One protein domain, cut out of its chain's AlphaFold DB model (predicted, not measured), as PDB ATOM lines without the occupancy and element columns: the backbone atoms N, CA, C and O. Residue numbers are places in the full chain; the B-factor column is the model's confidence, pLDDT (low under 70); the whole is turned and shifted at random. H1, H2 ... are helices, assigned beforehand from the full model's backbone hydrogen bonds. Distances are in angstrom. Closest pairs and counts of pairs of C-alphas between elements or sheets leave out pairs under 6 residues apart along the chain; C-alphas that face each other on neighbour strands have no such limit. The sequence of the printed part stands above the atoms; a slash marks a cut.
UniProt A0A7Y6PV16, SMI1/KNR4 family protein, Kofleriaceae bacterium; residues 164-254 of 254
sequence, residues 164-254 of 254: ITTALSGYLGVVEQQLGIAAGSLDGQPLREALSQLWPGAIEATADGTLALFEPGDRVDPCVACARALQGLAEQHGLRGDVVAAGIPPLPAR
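AT A GLANCE: This is residues 164 to 254 of the 254 residues of the protein "SMI1/KNR4 family protein" of Kofleriaceae bacterium (UniProt A0A7Y6PV16). Three helices, H1, H2 and H3, are set as a triangle with few contacts between them, and long loops make the other end of the model. Residues 204 to 221 of the link from H2 to H3 reach out from the helices and fold back to H3, and the last residues, 244 to 254, run out to that same end. The printed part has 91 residues, with three named helices in the order H1, H2, H3 and no named strand; the class is all helix, with 39 of the 91 residues in named elements. The whole is only just loose, close to compact, with a radius of gyration of the C-alphas of 15.0 A, and it spans 47 by 23 by 21 A.

IN THESE COORDINATES: The longest helix is H1, residues 164 to 179, 22.8 A from C-alpha 164 at (-42.971, -9.496, -28.950) to C-alpha 179 at (-61.475, 0.376, -37.923). H3, residues 224 to 237, is 19.1 A long and ends with C-alpha 237 at (-44.472, 5.883, -36.474). H2, residues 188 to 196, is 12.6 A long.

HOW THE PARTS SIT: H1 and H2 only just touch, with 3 pairs of C-alphas within 8 A; H1 does so with residues 172 to 175 alone. The closest C-alphas of the two, those of Val 175 and Ala 194, are 7.1 A apart. They run opposite ways at a steep tilt of 61 degrees. H1 and H3 also only just touch, with 3 such pairs, through residues 164 to 165 of H1 and 226 to 229 of H3 alone. Their closest C-alphas, those of Thr 165 and Cys 226, are 6.5 A apart. They run the same way at a shallow tilt of 34 degrees, only just short of steep. H3 touches H2 with residue 237 alone; the closest C-alphas, those of Arg 192 and His 237, are 5.4 A apart. H2 and H3 run opposite ways at a steep tilt of 62 degrees. In H1, H2 and H3 every O i to N i+4 pair is within hydrogen-bond range.

THE WHOLE: The C-alphas farthest apart, those of Gly 180 and Pro 252, are 48.9 A apart. The link from H1 to H2 is short, with 8 residues, and the link from H2 to H3 is long, with 27 residues, 197 to 223. Residues 238 to 254 hold no named element, and Arg 254 is the chain's last residue. The printed part has no cut. The mean pLDDT of the printed part is 93.7, and no printed residue is under 70.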
ATOM      1  N   ILE A 164     -42.690 -10.943 -28.930       89.50
ATOM      2  CA  ILE A 164     -42.971  -9.496 -28.950       89.50
ATOM      3  C   ILE A 164     -43.625  -9.086 -30.270       89.50
ATOM      4  O   ILE A 164     -44.678  -8.451 -30.278       89.50
ATOM      5  N   THR A 165     -43.022  -9.461 -31.403       87.50
ATOM      6  CA  THR A 165     -43.558  -9.102 -32.722       87.50
ATOM      7  C   THR A 165     -44.912  -9.756 -32.980       87.50
ATOM      8  O   THR A 165     -45.771  -9.138 -33.601       87.50
ATOM      9  N   THR A 166     -45.135 -10.969 -32.463       88.00
ATOM     10  CA  THR A 166     -46.429 -11.656 -32.566       88.00
ATOM     11  C   THR A 166     -47.506 -10.951 -31.743       88.00
ATOM     12  O   THR A 166     -48.592 -10.699 -32.260       88.00
ATOM     13  N   ALA A 167     -47.209 -10.581 -30.494       90.50
ATOM     14  CA  ALA A 167     -48.141  -9.858 -29.630       90.50
ATOM     15  C   ALA A 167     -48.509  -8.488 -30.217       90.50
ATOM     16  O   ALA A 167     -49.688  -8.142 -30.294       90.50
ATOM     17  N   LEU A 168     -47.513  -7.746 -30.711       92.00
ATOM     18  CA  LEU A 168     -47.734  -6.462 -31.370       92.00
ATOM     19  C   LEU A 168     -48.567  -6.615 -32.648       92.00
ATOM     20  O   LEU A 168     -49.512  -5.860 -32.849       92.00
ATOM     21  N   SER A 169     -48.274  -7.616 -33.484       90.69
ATOM     22  CA  SER A 169     -49.081  -7.899 -34.675       90.69
ATOM     23  C   SER A 169     -50.531  -8.239 -34.319       90.69
ATOM     24  O   SER A 169     -51.438  -7.809 -35.025       90.69
ATOM     25  N   GLY A 170     -50.764  -8.978 -33.228       92.38
ATOM     26  CA  GLY A 170     -52.108  -9.271 -32.731       92.38
ATOM     27  C   GLY A 170     -52.846  -8.015 -32.265       92.38
ATOM     28  O   GLY A 170     -54.000  -7.815 -32.635       92.38
ATOM     29  N   TYR A 171     -52.166  -7.139 -31.519       95.38
ATOM     30  CA  TYR A 171     -52.709  -5.843 -31.105       95.38
ATOM     31  C   TYR A 171     -53.122  -4.984 -32.309       95.38
ATOM     32  O   TYR A 171     -54.261  -4.521 -32.371       95.38
ATOM     33  N   LEU A 172     -52.234  -4.823 -33.294       95.19
ATOM     34  CA  LEU A 172     -52.527  -4.042 -34.498       95.19
ATOM     35  C   LEU A 172     -53.666  -4.669 -35.317       95.19
ATOM     36  O   LEU A 172     -54.528  -3.944 -35.802       95.19
ATOM     37  N   GLY A 173     -53.744  -6.002 -35.384       96.00
ATOM     38  CA  GLY A 173     -54.856  -6.702 -36.033       96.00
ATOM     39  C   GLY A 173     -56.215  -6.452 -35.364       96.00
ATOM     40  O   GLY A 173     -57.228  -6.332 -36.050       96.00
ATOM     41  N   VAL A 174     -56.258  -6.314 -34.033       96.69
ATOM     42  CA  VAL A 174     -57.486  -5.908 -33.320       96.69
ATOM     43  C   VAL A 174     -57.883  -4.480 -33.695       96.69
ATOM     44  O   VAL A 174     -59.063  -4.216 -33.922       96.69
ATOM     45  N   VAL A 175     -56.915  -3.567 -33.811       97.06
ATOM     46  CA  VAL A 175     -57.176  -2.187 -34.252       97.06
ATOM     47  C   VAL A 175     -57.716  -2.161 -35.685       97.06
ATOM     48  O   VAL A 175     -58.700  -1.477 -35.955       97.06
ATOM     49  N   GLU A 176     -57.138  -2.945 -36.595       97.69
ATOM     50  CA  GLU A 176     -57.618  -3.069 -37.979       97.69
ATOM     51  C   GLU A 176     -59.079  -3.525 -38.039       97.69
ATOM     52  O   GLU A 176     -59.893  -2.928 -38.749       97.69
ATOM     53  N   GLN A 177     -59.436  -4.532 -37.236       96.94
ATOM     54  CA  GLN A 177     -60.812  -5.017 -37.127       96.94
ATOM     55  C   GLN A 177     -61.766  -3.941 -36.598       96.94
ATOM     56  O   GLN A 177     -62.874  -3.804 -37.114       96.94
ATOM     57  N   GLN A 178     -61.345  -3.160 -35.600       96.38
ATOM     58  CA  GLN A 178     -62.151  -2.072 -35.037       96.38
ATOM     59  C   GLN A 178     -62.380  -0.933 -36.038       96.38
ATOM     60  O   GLN A 178     -63.462  -0.349 -36.064       96.38
ATOM     61  N   LEU A 179     -61.382  -0.636 -36.871       96.38
ATOM     62  CA  LEU A 179     -61.475   0.376 -37.923       96.38
ATOM     63  C   LEU A 179     -62.184  -0.133 -39.189       96.38
ATOM     64  O   LEU A 179     -62.488   0.664 -40.076       96.38
ATOM     65  N   GLY A 180     -62.449  -1.440 -39.290       96.81
ATOM     66  CA  GLY A 180     -63.058  -2.055 -40.469       96.81
ATOM     67  C   GLY A 180     -62.160  -2.015 -41.710       96.81
ATOM     68  O   GLY A 180     -62.672  -1.950 -42.828       96.81
ATOM     69  N   ILE A 181     -60.836  -2.024 -41.524       96.62
ATOM     70  CA  ILE A 181     -59.850  -2.005 -42.615       96.62
ATOM     71  C   ILE A 181     -59.270  -3.400 -42.874       96.62
ATOM     72  O   ILE A 181     -59.495  -4.343 -42.113       96.62
ATOM     73  N   ALA A 182     -58.555  -3.554 -43.990       95.94
ATOM     74  CA  ALA A 182     -57.956  -4.829 -44.358       95.94
ATOM     75  C   ALA A 182     -56.820  -5.213 -43.395       95.94
ATOM     76  O   ALA A 182     -56.082  -4.361 -42.905       95.94
ATOM     77  N   ALA A 183     -56.657  -6.514 -43.153       94.38
ATOM     78  CA  ALA A 183     -55.565  -7.009 -42.326       94.38
ATOM     79  C   ALA A 183     -54.201  -6.643 -42.942       94.38
ATOM     80  O   ALA A 183     -53.977  -6.861 -44.136       94.38
ATOM     81  N   GLY A 184     -53.295  -6.112 -42.124       92.88
ATOM     82  CA  GLY A 184     -51.980  -5.627 -42.541       92.88
ATOM     83  C   GLY A 184     -51.994  -4.300 -43.304       92.88
ATOM     84  O   GLY A 184     -50.976  -3.956 -43.905       92.88
ATOM     85  N   SER A 185     -53.115  -3.570 -43.328       94.94
ATOM     86  CA  SER A 185     -53.220  -2.270 -44.005       94.94
ATOM     87  C   SER A 185     -53.176  -1.071 -43.056       94.94
ATOM     88  O   SER A 185     -53.397   0.051 -43.510       94.94
ATOM     89  N   LEU A 186     -52.953  -1.273 -41.752       93.94
ATOM     90  CA  LEU A 186     -52.840  -0.172 -40.794       93.94
ATOM     91  C   LEU A 186     -51.549   0.628 -41.018       93.94
ATOM     92  O   LEU A 186     -50.446   0.119 -40.826       93.94
ATOM     93  N   ASP A 187     -51.685   1.905 -41.373       94.56
ATOM     94  CA  ASP A 187     -50.557   2.799 -41.627       94.56
ATOM     95  C   ASP A 187     -50.803   4.227 -41.102       94.56
ATOM     96  O   ASP A 187     -51.775   4.505 -40.392       94.56
ATOM     97  N   GLY A 188     -49.873   5.137 -41.406       94.50
ATOM     98  CA  GLY A 188     -50.090   6.575 -41.269       94.50
ATOM     99  C   GLY A 188     -50.523   7.032 -39.873       94.50
ATOM    100  O   GLY A 188     -49.908   6.690 -38.862       94.50
ATOM    101  N   GLN A 189     -51.545   7.890 -39.828       95.25
ATOM    102  CA  GLN A 189     -52.092   8.426 -38.582       95.25
ATOM    103  C   GLN A 189     -52.813   7.363 -37.732       95.25
ATOM    104  O   GLN A 189     -52.507   7.319 -36.542       95.25
ATOM    105  N   PRO A 190     -53.663   6.478 -38.289       95.56
ATOM    106  CA  PRO A 190     -54.270   5.391 -37.518       95.56
ATOM    107  C   PRO A 190     -53.254   4.504 -36.786       95.56
ATOM    108  O   PRO A 190     -53.443   4.182 -35.615       95.56
ATOM    109  N   LEU A 191     -52.132   4.166 -37.435       96.62
ATOM    110  CA  LEU A 191     -51.052   3.419 -36.785       96.62
ATOM    111  C   LEU A 191     -50.419   4.217 -35.637       96.62
ATOM    112  O   LEU A 191     -50.227   3.681 -34.548       96.62
ATOM    113  N   ARG A 192     -50.119   5.506 -35.848       96.81
ATOM    114  CA  ARG A 192     -49.572   6.376 -34.789       96.81
ATOM    115  C   ARG A 192     -50.515   6.482 -33.592       96.81
ATOM    116  O   ARG A 192     -50.068   6.417 -32.450       96.81
ATOM    117  N   GLU A 193     -51.810   6.625 -33.854       96.88
ATOM    118  CA  GLU A 193     -52.846   6.673 -32.824       96.88
ATOM    119  C   GLU A 193     -52.894   5.364 -32.037       96.88
ATOM    120  O   GLU A 193     -52.830   5.416 -30.810       96.88
ATOM    121  N   ALA A 194     -52.889   4.209 -32.708       96.94
ATOM    122  CA  ALA A 194     -52.812   2.904 -32.054       96.94
ATOM    123  C   ALA A 194     -51.581   2.796 -31.138       96.94
ATOM    124  O   ALA A 194     -51.706   2.582 -29.934       96.94
ATOM    125  N   LEU A 195     -50.382   3.046 -31.671       97.00
ATOM    126  CA  LEU A 195     -49.143   2.965 -30.889       97.00
ATOM    127  C   LEU A 195     -49.139   3.931 -29.693       97.00
ATOM    128  O   LEU A 195     -48.579   3.607 -28.647       97.00
ATOM    129  N   SER A 196     -49.795   5.091 -29.809       96.19
ATOM    130  CA  SER A 196     -49.904   6.055 -28.710       96.19
ATOM    131  C   SER A 196     -50.756   5.566 -27.532       96.19
ATOM    132  O   SER A 196     -50.543   6.043 -26.414       96.19
ATOM    133  N   GLN A 197     -51.660   4.602 -27.748       95.88
ATOM    134  CA  GLN A 197     -52.504   4.030 -26.691       95.88
ATOM    135  C   GLN A 197     -51.770   3.011 -25.813       95.88
ATOM    136  O   GLN A 197     -52.259   2.661 -24.739       95.88
ATOM    137  N   LEU A 198     -50.605   2.518 -26.244       96.38
ATOM    138  CA  LEU A 198     -49.785   1.637 -25.417       96.38
ATOM    139  C   LEU A 198     -49.303   2.411 -24.184       96.38
ATOM    140  O   LEU A 198     -48.836   3.540 -24.310       96.38
ATOM    141  N   TRP A 199     -49.420   1.833 -22.989       95.12
ATOM    142  CA  TRP A 199     -48.938   2.458 -21.751       95.12
ATOM    143  C   TRP A 199     -47.425   2.214 -21.555       95.12
ATOM    144  O   TRP A 199     -46.850   1.354 -22.230       95.12
ATOM    145  N   PRO A 200     -46.745   2.957 -20.659       96.06
ATOM    146  CA  PRO A 200     -45.336   2.711 -20.365       96.06
ATOM    147  C   PRO A 200     -45.083   1.267 -19.905       96.06
ATOM    148  O   PRO A 200     -45.769   0.767 -19.016       96.06
ATOM    149  N   GLY A 201     -44.107   0.596 -20.515       93.56
ATOM    150  CA  GLY A 201     -43.784  -0.808 -20.262       93.56
ATOM    151  C   GLY A 201     -44.770  -1.828 -20.846       93.56
ATOM    152  O   GLY A 201     -44.669  -3.001 -20.508       93.56
ATOM    153  N   ALA A 202     -45.714  -1.428 -21.709       94.50
ATOM    154  CA  ALA A 202     -46.657  -2.362 -22.336       94.50
ATOM    155  C   ALA A 202     -45.978  -3.431 -23.212       94.50
ATOM    156  O   ALA A 202     -46.553  -4.494 -23.442       94.50
ATOM    157  N   ILE A 203     -44.775  -3.152 -23.721       94.44
ATOM    158  CA  ILE A 203     -43.958  -4.120 -24.450       94.44
ATOM    159  C   ILE A 203     -42.852  -4.605 -23.522       94.44
ATOM    160  O   ILE A 203     -41.871  -3.900 -23.291       94.44
ATOM    161  N   GLU A 204     -42.985  -5.835 -23.037       92.12
ATOM    162  CA  GLU A 204     -41.962  -6.499 -22.238       92.12
ATOM    163  C   GLU A 204     -41.699  -7.924 -22.733       92.12
ATOM    164  O   GLU A 204     -42.558  -8.576 -23.330       92.12
ATOM    165  N   ALA A 205     -40.486  -8.403 -22.479       90.62
ATOM    166  CA  ALA A 205     -40.158  -9.814 -22.534       90.62
ATOM    167  C   ALA A 205     -39.602 -10.231 -21.179       90.62
ATOM    168  O   ALA A 205     -38.861  -9.481 -20.538       90.62
ATOM    169  N   THR A 206     -39.945 -11.442 -20.767       92.88
ATOM    170  CA  THR A 206     -39.483 -12.030 -19.516       92.88
ATOM    171  C   THR A 206     -38.799 -13.359 -19.782       92.88
ATOM    172  O   THR A 206     -39.102 -14.057 -20.754       92.88
ATOM    173  N   ALA A 207     -37.829 -13.694 -18.940       92.12
ATOM    174  CA  ALA A 207     -37.209 -15.005 -18.960       92.12
ATOM    175  C   ALA A 207     -38.207 -16.063 -18.468       92.12
ATOM    176  O   ALA A 207     -38.848 -15.896 -17.430       92.12
ATOM    177  N   ASP A 208     -38.309 -17.175 -19.191       88.50
ATOM    178  CA  ASP A 208     -39.165 -18.311 -18.824       88.50
ATOM    179  C   ASP A 208     -38.472 -19.308 -17.875       88.50
ATOM    180  O   ASP A 208     -39.080 -20.287 -17.443       88.50
ATOM    181  N   GLY A 209     -37.198 -19.065 -17.551       85.50
ATOM    182  CA  GLY A 209     -36.375 -19.926 -16.702       85.50
ATOM    183  C   GLY A 209     -35.738 -21.123 -17.414       85.50
ATOM    184  O   GLY A 209     -35.055 -21.915 -16.768       85.50
ATOM    185  N   THR A 210     -35.923 -21.288 -18.728       86.75
ATOM    186  CA  THR A 210     -35.345 -22.429 -19.469       86.75
ATOM    187  C   THR A 210     -33.827 -22.347 -19.612       86.75
ATOM    188  O   THR A 210     -33.147 -23.376 -19.703       86.75
ATOM    189  N   LEU A 211     -33.291 -21.127 -19.621       85.88
ATOM    190  CA  LEU A 211     -31.870 -20.831 -19.627       85.88
ATOM    191  C   LEU A 211     -31.514 -20.114 -18.325       85.88
ATOM    192  O   LEU A 211     -32.024 -19.029 -18.057       85.88
ATOM    193  N   ALA A 212     -30.603 -20.694 -17.543       88.31
ATOM    194  CA  ALA A 212     -30.222 -20.207 -16.215       88.31
ATOM    195  C   ALA A 212     -29.356 -18.926 -16.236       88.31
ATOM    196  O   ALA A 212     -28.463 -18.766 -15.421       88.31
ATOM    197  N   LEU A 213     -29.581 -18.011 -17.180       92.31
ATOM    198  CA  LEU A 213     -28.947 -16.687 -17.202       92.31
ATOM    199  C   LEU A 213     -29.789 -15.610 -16.516       92.31
ATOM    200  O   LEU A 213     -29.290 -14.516 -16.267       92.31
ATOM    201  N   PHE A 214     -31.048 -15.916 -16.228       94.75
ATOM    202  CA  PHE A 214     -32.026 -15.037 -15.608       94.75
ATOM    203  C   PHE A 214     -32.913 -15.869 -14.683       94.75
ATOM    204  O   PHE A 214     -33.126 -17.056 -14.942       94.75
ATOM    205  N   GLU A 215     -33.453 -15.246 -13.641       94.50
ATOM    206  CA  GLU A 215     -34.522 -15.850 -12.852       94.50
ATOM    207  C   GLU A 215     -35.825 -15.867 -13.668       94.50
ATOM    208  O   GLU A 215     -36.068 -14.955 -14.471       94.50
ATOM    209  N   PRO A 216     -36.699 -16.870 -13.479       93.88
ATOM    210  CA  PRO A 216     -38.021 -16.864 -14.091       93.88
ATOM    211  C   PRO A 216     -38.784 -15.574 -13.755       93.88
ATOM    212  O   PRO A 216     -38.929 -15.209 -12.589       93.88
ATOM    213  N   GLY A 217     -39.295 -14.893 -14.781       92.81
ATOM    214  CA  GLY A 217     -40.004 -13.619 -14.641       92.81
ATOM    215  C   GLY A 217     -39.113 -12.373 -14.663       92.81
ATOM    216  O   GLY A 217     -39.649 -11.267 -14.752       92.81
ATOM    217  N   ASP A 218     -37.784 -12.515 -14.651       95.69
ATOM    218  CA  ASP A 218     -36.891 -11.377 -14.876       95.69
ATOM    219  C   ASP A 218     -37.164 -10.747 -16.240       95.69
ATOM    220  O   ASP A 218     -37.285 -11.443 -17.253       95.69
ATOM    221  N   ARG A 219     -37.205  -9.412 -16.283       95.44
ATOM    222  CA  ARG A 219     -37.293  -8.680 -17.548       95.44
ATOM    223  C   ARG A 219     -35.989  -8.813 -18.324       95.44
ATOM    224  O   ARG A 219     -34.907  -8.601 -17.778       95.44
ATOM    225  N   VAL A 220     -36.106  -9.090 -19.615       94.75
ATOM    226  CA  VAL A 220     -34.976  -9.238 -20.539       94.75
ATOM    227  C   VAL A 220     -35.062  -8.199 -21.647       94.75
ATOM    228  O   VAL A 220     -36.149  -7.886 -22.136       94.75
ATOM    229  N   ASP A 221     -33.912  -7.678 -22.067       94.25
ATOM    230  CA  ASP A 221     -33.865  -6.711 -23.160       94.25
ATOM    231  C   ASP A 221     -34.280  -7.355 -24.501       94.25
ATOM    232  O   ASP A 221     -34.131  -8.567 -24.672       94.25
ATOM    233  N   PRO A 222     -34.799  -6.605 -25.490       94.25
ATOM    234  CA  PRO A 222     -35.213  -7.173 -26.775       94.25
ATOM    235  C   PRO A 222     -34.042  -7.720 -27.609       94.25
ATOM    236  O   PRO A 222     -33.038  -7.054 -27.800       94.25
ATOM    237  N   CYS A 223     -34.174  -8.894 -28.231       94.25
ATOM    238  CA  CYS A 223     -33.148  -9.349 -29.178       94.25
ATOM    239  C   CYS A 223     -33.047  -8.433 -30.408       94.25
ATOM    240  O   CYS A 223     -33.978  -7.682 -30.705       94.25
ATOM    241  N   VAL A 224     -31.955  -8.540 -31.175       93.19
ATOM    242  CA  VAL A 224     -31.685  -7.660 -32.333       93.19
ATOM    243  C   VAL A 224     -32.852  -7.579 -33.327       93.19
ATOM    244  O   VAL A 224     -33.132  -6.511 -33.866       93.19
ATOM    245  N   ALA A 225     -33.583  -8.680 -33.532       91.69
ATOM    246  CA  ALA A 225     -34.745  -8.708 -34.416       91.69
ATOM    247  C   ALA A 225     -35.890  -7.836 -33.879       91.69
ATOM    248  O   ALA A 225     -36.426  -6.993 -34.601       91.69
ATOM    249  N   CYS A 226     -36.246  -8.019 -32.605       92.56
ATOM    250  CA  CYS A 226     -37.349  -7.290 -31.994       92.56
ATOM    251  C   CYS A 226     -36.930  -5.814 -31.755       92.56
ATOM    252  O   CYS A 226     -37.720  -4.915 -32.023       92.56
ATOM    253  N   ALA A 227     -35.667  -5.534 -31.406       92.50
ATOM    254  CA  ALA A 227     -35.124  -4.174 -31.306       92.50
ATOM    255  C   ALA A 227     -35.158  -3.415 -32.641       92.50
ATOM    256  O   ALA A 227     -35.601  -2.271 -32.680       92.50
ATOM    257  N   ARG A 228     -34.770  -4.060 -33.749       91.38
ATOM    258  CA  ARG A 228     -34.845  -3.462 -35.090       91.38
ATOM    259  C   ARG A 228     -36.281  -3.108 -35.481       91.38
ATOM    260  O   ARG A 228     -36.510  -2.041 -36.046       91.38
ATOM    261  N   ALA A 229     -37.244  -3.979 -35.174       91.06
ATOM    262  CA  ALA A 229     -38.658  -3.711 -35.431       91.06
ATOM    263  C   ALA A 229     -39.175  -2.526 -34.595       91.06
ATOM    264  O   ALA A 229     -39.794  -1.611 -35.136       91.06
ATOM    265  N   LEU A 230     -38.870  -2.511 -33.294       93.38
ATOM    266  CA  LEU A 230     -39.281  -1.444 -32.377       93.38
ATOM    267  C   LEU A 230     -38.648  -0.096 -32.743       93.38
ATOM    268  O   LEU A 230     -39.341   0.918 -32.730       93.38
ATOM    269  N   GLN A 231     -37.373  -0.083 -33.139       92.38
ATOM    270  CA  GLN A 231     -36.705   1.125 -33.622       92.38
ATOM    271  C   GLN A 231     -37.363   1.659 -34.899       92.38
ATOM    272  O   GLN A 231     -37.616   2.856 -34.990       92.38
ATOM    273  N   GLY A 232     -37.714   0.785 -35.849       92.88
ATOM    274  CA  GLY A 232     -38.453   1.191 -37.047       92.88
ATOM    275  C   GLY A 232     -39.797   1.848 -36.714       92.88
ATOM    276  O   GLY A 232     -40.120   2.901 -37.258       92.88
ATOM    277  N   LEU A 233     -40.549   1.284 -35.763       94.38
ATOM    278  CA  LEU A 233     -41.807   1.874 -35.291       94.38
ATOM    279  C   LEU A 233     -41.597   3.205 -34.565       94.38
ATOM    280  O   LEU A 233     -42.405   4.118 -34.723       94.38
ATOM    281  N   ALA A 234     -40.523   3.340 -33.789       94.75
ATOM    282  CA  ALA A 234     -40.188   4.591 -33.118       94.75
ATOM    283  C   ALA A 234     -39.850   5.694 -34.131       94.75
ATOM    284  O   ALA A 234     -40.429   6.778 -34.083       94.75
ATOM    285  N   GLU A 235     -38.972   5.398 -35.088       94.19
ATOM    286  CA  GLU A 235     -38.479   6.364 -36.073       94.19
ATOM    287  C   GLU A 235     -39.538   6.757 -37.111       94.19
ATOM    288  O   GLU A 235     -39.616   7.922 -37.497       94.19
ATOM    289  N   GLN A 236     -40.364   5.807 -37.562       94.00
ATOM    290  CA  GLN A 236     -41.316   6.031 -38.660       94.00
ATOM    291  C   GLN A 236     -42.734   6.346 -38.168       94.00
ATOM    292  O   GLN A 236     -43.494   7.045 -38.844       94.00
ATOM    293  N   HIS A 237     -43.101   5.845 -36.986       95.31
ATOM    294  CA  HIS A 237     -44.472   5.883 -36.474       95.31
ATOM    295  C   HIS A 237     -44.570   6.380 -35.024       95.31
ATOM    296  O   HIS A 237     -45.632   6.287 -34.415       95.31
ATOM    297  N   GLY A 238     -43.501   6.956 -34.468       94.69
ATOM    298  CA  GLY A 238     -43.553   7.647 -33.180       94.69
ATOM    299  C   GLY A 238     -43.868   6.748 -31.983       94.69
ATOM    300  O   GLY A 238     -44.408   7.244 -30.993       94.69
ATOM    301  N   LEU A 239     -43.544   5.448 -32.049       96.19
ATOM    302  CA  LEU A 239     -43.562   4.592 -30.860       96.19
ATOM    303  C   LEU A 239     -42.671   5.219 -29.780       96.19
ATOM    304  O   LEU A 239     -41.484   5.467 -29.998       96.19
ATOM    305  N   ARG A 240     -43.252   5.489 -28.612       95.56
ATOM    306  CA  ARG A 240     -42.528   6.118 -27.509       95.56
ATOM    307  C   ARG A 240     -41.564   5.121 -26.871       95.56
ATOM    308  O   ARG A 240     -41.899   3.953 -26.693       95.56
ATOM    309  N   GLY A 241     -40.382   5.595 -26.478       90.56
ATOM    310  CA  GLY A 241     -39.362   4.744 -25.854       90.56
ATOM    311  C   GLY A 241     -39.778   4.168 -24.497       90.56
ATOM    312  O   GLY A 241     -39.331   3.086 -24.140       90.56
ATOM    313  N   ASP A 242     -40.669   4.846 -23.768       94.25
ATOM    314  CA  ASP A 242     -41.177   4.400 -22.465       94.25
ATOM    315  C   ASP A 242     -42.140   3.207 -22.553       94.25
ATOM    316  O   ASP A 242     -42.391   2.551 -21.546       94.25
ATOM    317  N   VAL A 243     -42.662   2.897 -23.744       96.19
ATOM    318  CA  VAL A 243     -43.540   1.743 -23.991       96.19
ATOM    319  C   VAL A 243     -42.777   0.421 -23.891       96.19
ATOM    320  O   VAL A 243     -43.372  -0.596 -23.537       96.19
ATOM    321  N   VAL A 244     -41.474   0.418 -24.175       94.62
ATOM    322  CA  VAL A 244     -40.637  -0.782 -24.090       94.62
ATOM    323  C   VAL A 244     -40.023  -0.858 -22.698       94.62
ATOM    324  O   VAL A 244     -39.241   0.006 -22.304       94.62
ATOM    325  N   ALA A 245     -40.377  -1.894 -21.941       93.69
ATOM    326  CA  ALA A 245     -39.804  -2.122 -20.625       93.69
ATOM    327  C   ALA A 245     -38.321  -2.497 -20.749       93.69
ATOM    328  O   ALA A 245     -37.947  -3.354 -21.551       93.69
ATOM    329  N   ALA A 246     -37.480  -1.869 -19.928       92.19
ATOM    330  CA  ALA A 246     -36.064  -2.200 -19.866       92.19
ATOM    331  C   ALA A 246     -35.848  -3.583 -19.235       92.19
ATOM    332  O   ALA A 246     -36.484  -3.930 -18.223       92.19
ATOM    333  N   GLY A 247     -34.917  -4.340 -19.816       93.69
ATOM    334  CA  GLY A 247     -34.384  -5.540 -19.198       93.69
ATOM    335  C   GLY A 247     -33.532  -5.213 -17.977       93.69
ATOM    336  O   GLY A 247     -33.184  -4.060 -17.704       93.69
ATOM    337  N   ILE A 248     -33.201  -6.251 -17.221       94.69
ATOM    338  CA  ILE A 248     -32.165  -6.186 -16.191       94.69
ATOM    339  C   ILE A 248     -30.944  -6.997 -16.638       94.69
ATOM    340  O   ILE A 248     -31.080  -7.866 -17.498       94.69
ATOM    341  N   PRO A 249     -29.748  -6.761 -16.069       93.50
ATOM    342  CA  PRO A 249     -28.573  -7.561 -16.397       93.50
ATOM    343  C   PRO A 249     -28.789  -9.061 -16.117       93.50
ATOM    344  O   PRO A 249     -29.509  -9.412 -15.172       93.50
ATOM    345  N   PRO A 250     -28.163  -9.965 -16.891       95.06
ATOM    346  CA  PRO A 250     -28.181 -11.399 -16.603       95.06
ATOM    347  C   PRO A 250     -27.442 -11.702 -15.292       95.06
ATOM    348  O   PRO A 250     -26.571 -10.939 -14.880       95.06
ATOM    349  N   LEU A 251     -27.750 -12.832 -14.656       96.25
ATOM    350  CA  LEU A 251     -27.178 -13.271 -13.374       96.25
ATOM    351  C   LEU A 251     -25.634 -13.204 -13.293       96.25
ATOM    352  O   LEU A 251     -25.143 -12.725 -12.274       96.25
ATOM    353  N   PRO A 252     -24.843 -13.571 -14.326       93.81
ATOM    354  CA  PRO A 252     -23.381 -13.435 -14.279       93.81
ATOM    355  C   PRO A 252     -22.876 -11.981 -14.265       93.81
ATOM    356  O   PRO A 252     -21.678 -11.755 -14.098       93.81
ATOM    357  N   ALA A 253     -23.759 -11.008 -14.501       90.81
ATOM    358  CA  ALA A 253     -23.473  -9.576 -14.548       90.81
ATOM    359  C   ALA A 253     -24.179  -8.782 -13.426       90.81
ATOM    360  O   ALA A 253     -24.232  -7.553 -13.508       90.81
ATOM    361  N   ARG A 254     -24.739  -9.466 -12.416       89.88
ATOM    362  CA  ARG A 254     -25.341  -8.860 -11.213       89.88
ATOM    363  C   ARG A 254     -24.369  -8.812 -10.040       89.88
ATOM    364  O   ARG A 254     -23.475  -9.686  -9.968       89.88
TER     365      ARG A 254